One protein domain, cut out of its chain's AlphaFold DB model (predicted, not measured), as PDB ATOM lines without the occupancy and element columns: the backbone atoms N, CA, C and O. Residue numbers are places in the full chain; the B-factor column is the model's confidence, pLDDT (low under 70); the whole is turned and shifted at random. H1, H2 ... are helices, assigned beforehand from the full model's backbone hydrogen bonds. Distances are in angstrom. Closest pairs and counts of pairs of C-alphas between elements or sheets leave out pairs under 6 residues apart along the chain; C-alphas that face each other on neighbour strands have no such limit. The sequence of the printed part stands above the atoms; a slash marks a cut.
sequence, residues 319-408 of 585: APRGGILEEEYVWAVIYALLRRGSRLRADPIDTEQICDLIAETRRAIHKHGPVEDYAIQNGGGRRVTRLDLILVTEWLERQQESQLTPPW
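What this domain is: This is residues 319 to 408 of the 585 residues of an uncharacterized protein of Streptomyces seoulensis (UniProt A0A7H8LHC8). Two helices, H2 and H3, lie side by side as a helical hairpin joined by a long loop, and H1 crosses H3 steeply, its last residue coming close to H2. Long stretches without a named element join the helices and follow H3; the last of them folds back so that residues 403 to 404 pair with residues 349 to 350, just before H2. The printed part has 90 residues with three named helices, in the order H1, H2, H3, and no named strand; the class is all helix, though under half of the residues, 42 of 90, are in named elements. The whole is compact, with a radius of gyration of the C-alphas of 12.9 A, and rounded, spanning 35 by 26 by 24 A.

How they stand to each other: The longest helix is H2, residues 351 to 367. It touches H3, residues 386 to 396, with the C-alphas of Ile 358 and Leu 389 the closest, 6.6 A apart. The two form a helical hairpin, running opposite ways at a shallow tilt of 22 degrees. H3 also touches H1, residues 324 to 337, which does so with residues 330 to 334 alone. The closest C-alphas of H1 and H3 are those of Val 330 and Val 392, 5.6 A apart. H1 and H3 run opposite ways at a steep tilt of 66 degrees. H1 and H2 are close but not clearly touching; their closest C-alphas, those of Leu 337 and Leu 357, are 7.4 A apart. These two run the same way at a steep tilt of 67 degrees. In H1, H2 and H3 every O i to N i+4 pair is within hydrogen-bond range. Outside the helices, residues 349 to 350 pair with residues 403 to 404, antiparallel.

Where its parts are: H2 has 17 residues, Thr 351 to Lys 367, and measures 24.9 A from first to last C-alpha; C-alpha 351 is at (-12.904, -15.841, -73.857). H1 has 14 residues, Ile 324 to Leu 337, and measures 19.8 A, beginning with C-alpha 324 at (-23.993, -3.495, -64.165). H3 has 11 residues, Arg 386 to Leu 396, and measures 15.5 A, ending with C-alpha 396 at (-13.580, -8.356, -73.856).

The domain as a whole: The two C-alphas farthest apart, those of Gly 369 and Trp 408, are 36.5 A apart. The printed part, residues 319 to 408, has no cut. Both links are long: 13 residues between H1 and H2, and 18 between H2 and H3. The mean pLDDT of the printed part is 76.9; it is under 70 in 25 residues, 340 to 346 and 365 to 382.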
ATOM      1  N   ALA A 319     -24.372   3.462 -70.753       78.50
ATOM      2  CA  ALA A 319     -23.950   2.588 -69.666       78.50
ATOM      3  C   ALA A 319     -22.514   2.942 -69.218       78.50
ATOM      4  O   ALA A 319     -21.609   2.998 -70.059       78.50
ATOM      5  N   PRO A 320     -22.262   3.167 -67.913       84.06
ATOM      6  CA  PRO A 320     -20.906   3.329 -67.409       84.06
ATOM      7  C   PRO A 320     -20.056   2.094 -67.711       84.06
ATOM      8  O   PRO A 320     -20.498   0.955 -67.547       84.06
ATOM      9  N   ARG A 321     -18.798   2.319 -68.096       85.00
ATOM     10  CA  ARG A 321     -17.834   1.231 -68.295       85.00
ATOM     11  C   ARG A 321     -17.571   0.515 -66.970       85.00
ATOM     12  O   ARG A 321     -17.199   1.158 -65.994       85.00
ATOM     13  N   GLY A 322     -17.714  -0.808 -66.966       85.50
ATOM     14  CA  GLY A 322     -17.568  -1.660 -65.784       85.50
ATOM     15  C   GLY A 322     -18.784  -1.662 -64.854       85.50
ATOM     16  O   GLY A 322     -18.712  -2.279 -63.797       85.50
ATOM     17  N   GLY A 323     -19.868  -0.975 -65.225       90.31
ATOM     18  CA  GLY A 323     -21.126  -0.977 -64.484       90.31
ATOM     19  C   GLY A 323     -22.020  -2.170 -64.823       90.31
ATOM     20  O   GLY A 323     -21.824  -2.862 -65.829       90.31
ATOM     21  N   ILE A 324     -23.057  -2.372 -64.011       91.75
ATOM     22  CA  ILE A 324     -23.993  -3.495 -64.165       91.75
ATOM     23  C   ILE A 324     -24.801  -3.401 -65.467       91.75
ATOM     24  O   ILE A 324     -25.162  -4.418 -66.060       91.75
ATOM     25  N   LEU A 325     -25.056  -2.177 -65.945       90.81
ATOM     26  CA  LEU A 325     -25.752  -1.932 -67.209       90.81
ATOM     27  C   LEU A 325     -24.953  -2.462 -68.404       90.81
ATOM     28  O   LEU A 325     -25.526  -3.067 -69.312       90.81
ATOM     29  N   GLU A 326     -23.636  -2.232 -68.403       91.19
ATOM     30  CA  GLU A 326     -22.731  -2.729 -69.439       91.19
ATOM     31  C   GLU A 326     -22.611  -4.253 -69.352       91.19
ATOM     32  O   GLU A 326     -22.747  -4.942 -70.365       91.19
ATOM     33  N   GLU A 327     -22.416  -4.783 -68.144       90.12
ATOM     34  CA  GLU A 327     -22.253  -6.215 -67.906       90.12
ATOM     35  C   GLU A 327     -23.475  -7.020 -68.375       90.12
ATOM     36  O   GLU A 327     -23.341  -7.930 -69.198       90.12
ATOM     37  N   GLU A 328     -24.688  -6.652 -67.945       89.50
ATOM     38  CA  GLU A 328     -25.908  -7.320 -68.407       89.50
ATOM     39  C   GLU A 328     -26.117  -7.172 -69.918       89.50
ATOM     40  O   GLU A 328     -26.603  -8.099 -70.578       89.50
ATOM     41  N   TYR A 329     -25.770  -6.012 -70.487       88.62
ATOM     42  CA  TYR A 329     -25.885  -5.794 -71.923       88.62
ATOM     43  C   TYR A 329     -24.999  -6.754 -72.713       88.62
ATOM     44  O   TYR A 329     -25.484  -7.426 -73.629       88.62
ATOM     45  N   VAL A 330     -23.721  -6.831 -72.343       89.44
ATOM     46  CA  VAL A 330     -22.725  -7.687 -72.987       89.44
ATOM     47  C   VAL A 330     -23.115  -9.152 -72.847       89.44
ATOM     48  O   VAL A 330     -23.165  -9.866 -73.852       89.44
ATOM     49  N   TRP A 331     -23.514  -9.591 -71.654       88.56
ATOM     50  CA  TRP A 331     -23.981 -10.960 -71.435       88.56
ATOM     51  C   TRP A 331     -25.217 -11.308 -72.265       88.56
ATOM     52  O   TRP A 331     -25.283 -12.388 -72.858       88.56
ATOM     53  N   ALA A 332     -26.172 -10.385 -72.404       86.00
ATOM     54  CA  ALA A 332     -27.328 -10.593 -73.270       86.00
ATOM     55  C   ALA A 332     -26.938 -10.788 -74.749       86.00
ATOM     56  O   ALA A 332     -27.600 -11.557 -75.454       86.00
ATOM     57  N   VAL A 333     -25.877 -10.124 -75.224       86.06
ATOM     58  CA  VAL A 333     -25.330 -10.321 -76.576       86.06
ATOM     59  C   VAL A 333     -24.570 -11.649 -76.672       86.06
ATOM     60  O   VAL A 333     -24.799 -12.400 -77.620       86.06
ATOM     61  N   ILE A 334     -23.736 -11.990 -75.684       86.00
ATOM     62  CA  ILE A 334     -22.990 -13.260 -75.634       86.00
ATOM     63  C   ILE A 334     -23.949 -14.457 -75.691       86.00
ATOM     64  O   ILE A 334     -23.748 -15.369 -76.496       86.00
ATOM     65  N   TYR A 335     -25.039 -14.445 -74.915       82.12
ATOM     66  CA  TYR A 335     -26.044 -15.512 -74.965       82.12
ATOM     67  C   TYR A 335     -26.691 -15.654 -76.348       82.12
ATOM     68  O   TYR A 335     -26.905 -16.778 -76.815       82.12
ATOM     69  N   ALA A 336     -26.967 -14.531 -77.020       80.56
ATOM     70  CA  ALA A 336     -27.526 -14.526 -78.370       80.56
ATOM     71  C   ALA A 336     -26.532 -15.083 -79.406       80.56
ATOM     72  O   ALA A 336     -26.924 -15.875 -80.268       80.56
ATOM     73  N   LEU A 337     -25.248 -14.728 -79.291       80.38
ATOM     74  CA  LEU A 337     -24.175 -15.243 -80.144       80.38
ATOM     75  C   LEU A 337     -24.000 -16.759 -79.966       80.38
ATOM     76  O   LEU A 337     -24.044 -17.503 -80.945       80.38
ATOM     77  N   LEU A 338     -23.891 -17.233 -78.721       78.88
ATOM     78  CA  LEU A 338     -23.659 -18.647 -78.396       78.88
ATOM     79  C   LEU A 338     -24.868 -19.558 -78.634       78.88
ATOM     80  O   LEU A 338     -24.773 -20.769 -78.432       78.88
ATOM     81  N   ARG A 339     -26.027 -19.001 -79.012       72.38
ATOM     82  CA  ARG A 339     -27.301 -19.732 -79.139       72.38
ATOM     83  C   ARG A 339     -27.680 -20.492 -77.862       72.38
ATOM     84  O   ARG A 339     -28.419 -21.478 -77.910       72.38
ATOM     85  N   ARG A 340     -27.187 -20.045 -76.704       67.62
ATOM     86  CA  ARG A 340     -27.583 -20.592 -75.407       67.62
ATOM     87  C   ARG A 340     -28.960 -20.012 -75.096       67.62
ATOM     88  O   ARG A 340     -29.081 -18.895 -74.610       67.62
ATOM     89  N   GLY A 341     -30.012 -20.770 -75.406       52.38
ATOM     90  CA  GLY A 341     -31.406 -20.355 -75.191       52.38
ATOM     91  C   GLY A 341     -31.818 -20.207 -73.720       52.38
ATOM     92  O   GLY A 341     -32.957 -19.846 -73.452       52.38
ATOM     93  N   SER A 342     -30.929 -20.496 -72.763       54.69
ATOM     94  CA  SER A 342     -31.265 -20.535 -71.343       54.69
ATOM     95  C   SER A 342     -30.144 -19.992 -70.455       54.69
ATOM     96  O   SER A 342     -29.001 -20.442 -70.534       54.69
ATOM     97  N   ARG A 343     -30.520 -19.059 -69.572       61.53
ATOM     98  CA  ARG A 343     -29.693 -18.450 -68.507       61.53
ATOM     99  C   ARG A 343     -29.561 -19.338 -67.273       61.53
ATOM    100  O   ARG A 343     -28.943 -18.954 -66.295       61.53
ATOM    101  N   LEU A 344     -30.151 -20.529 -67.332       62.91
ATOM    102  CA  LEU A 344     -30.111 -21.529 -66.269       62.91
ATOM    103  C   LEU A 344     -28.748 -22.231 -66.182       62.91
ATOM    104  O   LEU A 344     -28.528 -23.016 -65.269       62.91
ATOM    105  N   ARG A 345     -27.841 -22.000 -67.143       66.81
ATOM    106  CA  ARG A 345     -26.539 -22.674 -67.198       66.81
ATOM    107  C   ARG A 345     -25.452 -21.864 -66.500       66.81
ATOM    108  O   ARG A 345     -25.269 -20.690 -66.807       66.81
ATOM    109  N   ALA A 346     -24.707 -22.551 -65.640       68.50
ATOM    110  CA  ALA A 346     -23.559 -22.036 -64.898       68.50
ATOM    111  C   ALA A 346     -22.234 -22.102 -65.674       68.50
ATOM    112  O   ALA A 346     -21.241 -21.555 -65.206       68.50
ATOM    113  N   ASP A 347     -22.198 -22.820 -66.802       77.69
ATOM    114  CA  ASP A 347     -20.940 -23.225 -67.434       77.69
ATOM    115  C   ASP A 347     -20.112 -22.005 -67.867       77.69
ATOM    116  O   ASP A 347     -20.598 -21.244 -68.726       77.69
ATOM    117  N   PRO A 348     -18.873 -21.850 -67.346       84.75
ATOM    118  CA  PRO A 348     -17.947 -20.825 -67.805       84.75
ATOM    119  C   PRO A 348     -17.760 -20.884 -69.322       84.75
ATOM    120  O   PRO A 348     -17.882 -21.945 -69.946       84.75
ATOM    121  N   ILE A 349     -17.509 -19.729 -69.930       86.19
ATOM    122  CA  ILE A 349     -17.282 -19.610 -71.371       86.19
ATOM    123  C   ILE A 349     -15.855 -19.136 -71.597       86.19
ATOM    124  O   ILE A 349     -15.452 -18.122 -71.034       86.19
ATOM    125  N   ASP A 350     -15.119 -19.842 -72.451       89.19
ATOM    126  CA  ASP A 350     -13.762 -19.450 -72.816       89.19
ATOM    127  C   ASP A 350     -13.781 -18.148 -73.633       89.19
ATOM    128  O   ASP A 350     -14.483 -18.034 -74.643       89.19
ATOM    129  N   THR A 351     -12.981 -17.167 -73.218       88.06
ATOM    130  CA  THR A 351     -12.904 -15.841 -73.857       88.06
ATOM    131  C   THR A 351     -12.507 -15.953 -75.336       88.06
ATOM    132  O   THR A 351     -13.075 -15.271 -76.192       88.06
ATOM    133  N   GLU A 352     -11.594 -16.875 -75.662       87.56
ATOM    134  CA  GLU A 352     -11.140 -17.146 -77.035       87.56
ATOM    135  C   GLU A 352     -12.291 -17.615 -77.942       87.56
ATOM    136  O   GLU A 352     -12.443 -17.114 -79.057       87.56
ATOM    137  N   GLN A 353     -13.183 -18.471 -77.427       88.69
ATOM    138  CA  GLN A 353     -14.356 -18.949 -78.166       88.69
ATOM    139  C   GLN A 353     -15.278 -17.792 -78.581       88.69
ATOM    140  O   GLN A 353     -15.843 -17.797 -79.679       88.69
ATOM    141  N   ILE A 354     -15.449 -16.793 -77.711       87.50
ATOM    142  CA  ILE A 354     -16.283 -15.621 -78.001       87.50
ATOM    143  C   ILE A 354     -15.601 -14.730 -79.045       87.50
ATOM    144  O   ILE A 354     -16.261 -14.279 -79.984       87.50
ATOM    145  N   CYS A 355     -14.290 -14.501 -78.918       88.81
ATOM    146  CA  CYS A 355     -13.508 -13.723 -79.880       88.81
ATOM    147  C   CYS A 355     -13.593 -14.306 -81.299       88.81
ATOM    148  O   CYS A 355     -13.872 -13.569 -82.252       88.81
ATOM    149  N   ASP A 356     -13.441 -15.624 -81.434       88.31
ATOM    150  CA  ASP A 356     -13.564 -16.324 -82.715       88.31
ATOM    151  C   ASP A 356     -14.958 -16.163 -83.325       88.31
ATOM    152  O   ASP A 356     -15.100 -15.843 -84.512       88.31
ATOM    153  N   LEU A 357     -15.999 -16.298 -82.499       86.38
ATOM    154  CA  LEU A 357     -17.388 -16.151 -82.924       86.38
ATOM    155  C   LEU A 357     -17.709 -14.721 -83.382       86.38
ATOM    156  O   LEU A 357     -18.416 -14.520 -84.375       86.38
ATOM    157  N   ILE A 358     -17.160 -13.708 -82.706       87.44
ATOM    158  CA  ILE A 358     -17.276 -12.305 -83.126       87.44
ATOM    159  C   ILE A 358     -16.563 -12.093 -84.465       87.44
ATOM    160  O   ILE A 358     -17.127 -11.462 -85.364       87.44
ATOM    161  N   ALA A 359     -15.348 -12.624 -84.632       86.94
ATOM    162  CA  ALA A 359     -14.580 -12.496 -85.869       86.94
ATOM    163  C   ALA A 359     -15.268 -13.192 -87.056       86.94
ATOM    164  O   ALA A 359     -15.278 -12.668 -88.175       86.94
ATOM    165  N   GLU A 360     -15.871 -14.360 -86.837       85.19
ATOM    166  CA  GLU A 360     -16.713 -15.039 -87.823       85.19
ATOM    167  C   GLU A 360     -17.947 -14.199 -88.182       85.19
ATOM    168  O   GLU A 360     -18.192 -13.933 -89.363       85.19
ATOM    169  N   THR A 361     -18.665 -13.693 -87.176       81.38
ATOM    170  CA  THR A 361     -19.873 -12.876 -87.376       81.38
ATOM    171  C   THR A 361     -19.558 -11.590 -88.149       81.38
ATOM    172  O   THR A 361     -20.261 -11.249 -89.103       81.38
ATOM    173  N   ARG A 362     -18.453 -10.900 -87.829       80.94
ATOM    174  CA  ARG A 362     -17.991  -9.704 -88.563       80.94
ATOM    175  C   ARG A 362     -17.666 -10.014 -90.029       80.94
ATOM    176  O   ARG A 362     -18.039  -9.237 -90.910       80.94
ATOM    177  N   ARG A 363     -17.006 -11.146 -90.308       81.12
ATOM    178  CA  ARG A 363     -16.705 -11.589 -91.684       81.12
ATOM    179  C   ARG A 363     -17.979 -11.893 -92.474       81.12
ATOM    180  O   ARG A 363     -18.068 -11.507 -93.639       81.12
ATOM    181  N   ALA A 364     -18.967 -12.529 -91.845       74.00
ATOM    182  CA  ALA A 364     -20.267 -12.784 -92.461       74.00
ATOM    183  C   ALA A 364     -20.993 -11.475 -92.825       74.00
ATOM    184  O   ALA A 364     -21.460 -11.337 -93.955       74.00
ATOM    185  N   ILE A 365     -21.000 -10.483 -91.923       69.94
ATOM    186  CA  ILE A 365     -21.586  -9.153 -92.175       69.94
ATOM    187  C   ILE A 365     -20.907  -8.472 -93.373       69.94
ATOM    188  O   ILE A 365     -21.585  -7.998 -94.278       69.94
ATOM    189  N   HIS A 366     -19.570  -8.473 -93.437       69.44
ATOM    190  CA  HIS A 366     -18.837  -7.829 -94.535       69.44
ATOM    191  C   HIS A 366     -19.143  -8.448 -95.912       69.44
ATOM    192  O   HIS A 366     -19.203  -7.736 -96.912       69.44
ATOM    193  N   LYS A 367     -19.385  -9.765 -95.968       66.50
ATOM    194  CA  LYS A 367     -19.681 -10.500 -97.209       66.50
ATOM    195  C   LYS A 367     -21.077 -10.210 -97.779       66.50
ATOM    196  O   LYS A 367     -21.267 -10.333 -98.986       66.50
ATOM    197  N   HIS A 368     -22.041  -9.840 -96.936       59.75
ATOM    198  CA  HIS A 368     -23.440  -9.633 -97.328       59.75
ATOM    199  C   HIS A 368     -23.851  -8.146 -97.431       59.75
ATOM    200  O   HIS A 368     -25.024  -7.859 -97.666       59.75
ATOM    201  N   GLY A 369     -22.892  -7.214 -97.340       49.50
ATOM    202  CA  GLY A 369     -23.105  -5.760 -97.409       49.50
ATOM    203  C   GLY A 369     -23.372  -5.117 -96.036       49.50
ATOM    204  O   GLY A 369     -23.573  -5.833 -95.057       49.50
ATOM    205  N   PRO A 370     -23.355  -3.770 -95.918       47.22
ATOM    206  CA  PRO A 370     -23.710  -3.076 -94.682       47.22
ATOM    207  C   PRO A 370     -25.219  -3.212 -94.460       47.22
ATOM    208  O   PRO A 370     -26.002  -2.343 -94.824       47.22
ATOM    209  N   VAL A 371     -25.643  -4.349 -93.924       48.94
ATOM    210  CA  VAL A 371     -27.039  -4.560 -93.565       48.94
ATOM    211  C   VAL A 371     -27.188  -4.040 -92.144       48.94
ATOM    212  O   VAL A 371     -26.727  -4.676 -91.196       48.94
ATOM    213  N   GLU A 372     -27.827  -2.883 -91.989       45.00
ATOM    214  CA  GLU A 372     -28.283  -2.369 -90.685       45.00
ATOM    215  C   GLU A 372     -29.177  -3.398 -89.942       45.00
ATOM    216  O   GLU A 372     -29.354  -3.315 -88.733       45.00
ATOM    217  N   ASP A 373     -29.633  -4.437 -90.653       41.84
ATOM    218  CA  ASP A 373     -30.536  -5.510 -90.235       41.84
ATOM    219  C   ASP A 373     -29.983  -6.944 -90.467       41.84
ATOM    220  O   ASP A 373     -30.729  -7.838 -90.875       41.84
ATOM    221  N   TYR A 374     -28.700  -7.246 -90.202       44.41
ATOM    222  CA  TYR A 374     -28.296  -8.666 -90.076       44.41
ATOM    223  C   TYR A 374     -28.806  -9.245 -88.745       44.41
ATOM    224  O   TYR A 374     -28.068  -9.485 -87.792       44.41
ATOM    225  N   ALA A 375     -30.121  -9.443 -88.672       43.50
ATOM    226  CA  ALA A 375     -30.799 -10.111 -87.580       43.50
ATOM    227  C   ALA A 375     -30.464 -11.601 -87.634       43.50
ATOM    228  O   ALA A 375     -31.156 -12.395 -88.269       43.50
ATOM    229  N   ILE A 376     -29.410 -12.006 -86.934       46.44
ATOM    230  CA  ILE A 376     -29.264 -13.403 -86.554       46.44
ATOM    231  C   ILE A 376     -30.416 -13.719 -85.582       46.44
ATOM    232  O   ILE A 376     -30.320 -13.496 -84.378       46.44
ATOM    233  N   GLN A 377     -31.549 -14.183 -86.114       43.59
ATOM    234  CA  GLN A 377     -32.737 -14.557 -85.344       43.59
ATOM    235  C   GLN A 377     -32.523 -15.957 -84.744       43.59
ATOM    236  O   GLN A 377     -33.185 -16.927 -85.096       43.59
ATOM    237  N   ASN A 378     -31.539 -16.080 -83.854       44.41
ATOM    238  CA  ASN A 378     -31.155 -17.362 -83.270       44.41
ATOM    239  C   ASN A 378     -31.882 -17.589 -81.947       44.41
ATOM    240  O   ASN A 378     -31.366 -17.233 -80.894       44.41
ATOM    241  N   GLY A 379     -33.076 -18.185 -82.003       38.75
ATOM    242  CA  GLY A 379     -33.712 -18.926 -80.899       38.75
ATOM    243  C   GLY A 379     -34.068 -18.175 -79.602       38.75
ATOM    244  O   GLY A 379     -34.807 -18.722 -78.794       38.75
ATOM    245  N   GLY A 380     -33.595 -16.943 -79.403       43.50
ATOM    246  CA  GLY A 380     -33.777 -16.136 -78.188       43.50
ATOM    247  C   GLY A 380     -34.370 -14.747 -78.440       43.50
ATOM    248  O   GLY A 380     -34.323 -13.889 -77.566       43.50
ATOM    249  N   GLY A 381     -34.891 -14.492 -79.645       56.25
ATOM    250  CA  GLY A 381     -35.651 -13.280 -79.984       56.25
ATOM    251  C   GLY A 381     -34.858 -11.969 -80.119       56.25
ATOM    252  O   GLY A 381     -35.402 -11.014 -80.667       56.25
ATOM    253  N   ARG A 382     -33.589 -11.897 -79.689       69.06
ATOM    254  CA  ARG A 382     -32.754 -10.683 -79.779       69.06
ATOM    255  C   ARG A 382     -32.006 -10.581 -81.115       69.06
ATOM    256  O   ARG A 382     -31.347 -11.531 -81.526       69.06
ATOM    257  N   ARG A 383     -32.057  -9.406 -81.755       72.06
ATOM    258  CA  ARG A 383     -31.212  -9.049 -82.912       72.06
ATOM    259  C   ARG A 383     -29.834  -8.585 -82.427       72.06
ATOM    260  O   ARG A 383     -29.772  -7.824 -81.466       72.06
ATOM    261  N   VAL A 384     -28.765  -9.040 -83.085       76.50
ATOM    262  CA  VAL A 384     -27.381  -8.603 -82.825       76.50
ATOM    263  C   VAL A 384     -26.951  -7.639 -83.929       76.50
ATOM    264  O   VAL A 384     -27.018  -7.981 -85.106       76.50
ATOM    265  N   THR A 385     -26.528  -6.437 -83.553       77.62
ATOM    266  CA  THR A 385     -26.141  -5.349 -84.462       77.62
ATOM    267  C   THR A 385     -24.621  -5.197 -84.571       77.62
ATOM    268  O   THR A 385     -23.855  -5.766 -83.793       77.62
ATOM    269  N   ARG A 386     -24.145  -4.376 -85.519       78.44
ATOM    270  CA  ARG A 386     -22.718  -4.012 -85.595       78.44
ATOM    271  C   ARG A 386     -22.236  -3.307 -84.323       78.44
ATOM    272  O   ARG A 386     -21.110  -3.552 -83.903       78.44
ATOM    273  N   LEU A 387     -23.073  -2.447 -83.742       80.81
ATOM    274  CA  LEU A 387     -22.773  -1.754 -82.492       80.81
ATOM    275  C   LEU A 387     -22.575  -2.759 -81.350       80.81
ATOM    276  O   LEU A 387     -21.598  -2.648 -80.621       80.81
ATOM    277  N   ASP A 388     -23.414  -3.794 -81.268       85.06
ATOM    278  CA  ASP A 388     -23.271  -4.856 -80.262       85.06
ATOM    279  C   ASP A 388     -21.904  -5.533 -80.345       85.06
ATOM    280  O   ASP A 388     -21.231  -5.713 -79.336       85.06
ATOM    281  N   LEU A 389     -21.459  -5.861 -81.560       86.69
ATOM    282  CA  LEU A 389     -20.152  -6.479 -81.777       86.69
ATOM    283  C   LEU A 389     -18.983  -5.537 -81.467       86.69
ATOM    284  O   LEU A 389     -17.880  -6.024 -81.249       86.69
ATOM    285  N   ILE A 390     -19.175  -4.217 -81.512       86.06
ATOM    286  CA  ILE A 390     -18.153  -3.248 -81.091       86.06
ATOM    287  C   ILE A 390     -18.100  -3.219 -79.564       86.06
ATOM    288  O   ILE A 390     -17.037  -3.456 -79.001       86.06
ATOM    289  N   LEU A 391     -19.252  -3.039 -78.911       86.88
ATOM    290  CA  LEU A 391     -19.358  -2.951 -77.452       86.88
ATOM    291  C   LEU A 391     -18.845  -4.217 -76.754       86.88
ATOM    292  O   LEU A 391     -18.078  -4.125 -75.799       86.88
ATOM    293  N   VAL A 392     -19.198  -5.407 -77.255       90.06
ATOM    294  CA  VAL A 392     -18.696  -6.669 -76.687       90.06
ATOM    295  C   VAL A 392     -17.186  -6.808 -76.884       90.06
ATOM    296  O   VAL A 392     -16.504  -7.250 -75.967       90.06
ATOM    297  N   THR A 393     -16.633  -6.411 -78.037       90.44
ATOM    298  CA  THR A 393     -15.174  -6.439 -78.240       90.44
ATOM    299  C   THR A 393     -14.456  -5.488 -77.285       90.44
ATOM    300  O   THR A 393     -13.518  -5.920 -76.626       90.44
ATOM    301  N   GLU A 394     -14.925  -4.246 -77.139       89.50
ATOM    302  CA  GLU A 394     -14.344  -3.282 -76.188       89.50
ATOM    303  C   GLU A 394     -14.437  -3.763 -74.731       89.50
ATOM    304  O   GLU A 394     -13.596  -3.430 -73.892       89.50
ATOM    305  N   TRP A 395     -15.477  -4.526 -74.391       91.31
ATOM    306  CA  TRP A 395     -15.597  -5.149 -73.079       91.31
ATOM    307  C   TRP A 395     -14.625  -6.317 -72.899       91.31
ATOM    308  O   TRP A 395     -13.940  -6.357 -71.879       91.31
ATOM    309  N   LEU A 396     -14.502  -7.212 -73.888       90.81
ATOM    310  CA  LEU A 396     -13.580  -8.356 -73.856       90.81
ATOM    311  C   LEU A 396     -12.113  -7.923 -73.796       90.81
ATOM    312  O   LEU A 396     -11.343  -8.520 -73.057       90.81
ATOM    313  N   GLU A 397     -11.732  -6.860 -74.509       89.62
ATOM    314  CA  GLU A 397     -10.369  -6.301 -74.478       89.62
ATOM    315  C   GLU A 397      -9.951  -5.810 -73.082       89.62
ATOM    316  O   GLU A 397      -8.760  -5.711 -72.789       89.62
ATOM    317  N   ARG A 398     -10.923  -5.513 -72.210       90.31
ATOM    318  CA  ARG A 398     -10.682  -5.134 -70.810       90.31
ATOM    319  C   ARG A 398     -10.670  -6.324 -69.855       90.31
ATOM    320  O   ARG A 398     -10.200  -6.162 -68.729       90.31
ATOM    321  N   GLN A 399     -11.181  -7.483 -70.268       87.75
ATOM    322  CA  GLN A 399     -11.194  -8.668 -69.420       87.75
ATOM    323  C   GLN A 399      -9.806  -9.302 -69.378       87.75
ATOM    324  O   GLN A 399      -9.167  -9.515 -70.406       87.75
ATOM    325  N   GLN A 400      -9.344  -9.618 -68.172       82.75
ATOM    326  CA  GLN A 400      -8.075 -10.324 -67.958       82.75
ATOM    327  C   GLN A 400      -8.276 -11.836 -67.768       82.75
ATOM    328  O   GLN A 400      -7.304 -12.586 -67.695       82.75
ATOM    329  N   GLU A 401      -9.529 -12.286 -67.684       85.69
ATOM    330  CA  GLU A 401      -9.885 -13.676 -67.414       85.69
ATOM    331  C   GLU A 401      -9.956 -14.506 -68.703       85.69
ATOM    332  O   GLU A 401     -10.490 -14.080 -69.733       85.69
ATOM    333  N   SER A 402      -9.429 -15.730 -68.641       86.62
ATOM    334  CA  SER A 402      -9.516 -16.701 -69.739       86.62
ATOM    335  C   SER A 402     -10.894 -17.356 -69.843       86.62
ATOM    336  O   SER A 402     -11.245 -17.861 -70.909       86.62
ATOM    337  N   GLN A 403     -11.663 -17.343 -68.752       89.56
ATOM    338  CA  GLN A 403     -13.022 -17.862 -68.679       89.56
ATOM    339  C   GLN A 403     -13.938 -16.833 -68.041       89.56
ATOM    340  O   GLN A 403     -13.583 -16.228 -67.039       89.56
ATOM    341  N   LEU A 404     -15.132 -16.684 -68.599       87.50
ATOM    342  CA  LEU A 404     -16.138 -15.740 -68.132       87.50
ATOM    343  C   LEU A 404     -17.297 -16.486 -67.484       87.50
ATOM    344  O   LEU A 404     -17.764 -17.503 -68.011       87.50
ATOM    345  N   THR A 405     -17.799 -15.951 -66.374       87.31
ATOM    346  CA  THR A 405     -18.948 -16.508 -65.652       87.31
ATOM    347  C   THR A 405     -20.159 -15.579 -65.731       87.31
ATOM    348  O   THR A 405     -19.987 -14.361 -65.707       87.31
ATOM    349  N   PRO A 406     -21.384 -16.125 -65.860       86.06
ATOM    350  CA  PRO A 406     -22.602 -15.322 -65.848       86.06
ATOM    351  C   PRO A 406     -22.691 -14.382 -64.637       86.06
ATOM    352  O   PRO A 406     -22.305 -14.790 -63.542       86.06
ATOM    353  N   PRO A 407     -23.300 -13.190 -64.785       87.88
ATOM    354  CA  PRO A 407     -23.366 -12.197 -63.711       87.88
ATOM    355  C   PRO A 407     -24.335 -12.598 -62.591       87.88
ATOM    356  O   PRO A 407     -24.284 -12.062 -61.488       87.88
ATOM    357  N   TRP A 408     -25.241 -13.543 -62.869       90.88
ATOM    358  CA  TRP A 408     -26.315 -13.931 -61.961       90.88
ATOM    359  C   TRP A 408     -26.170 -15.372 -61.473       90.88
ATOM    360  O   TRP A 408     -25.770 -16.236 -62.261       90.88
TER     361      TRP A 408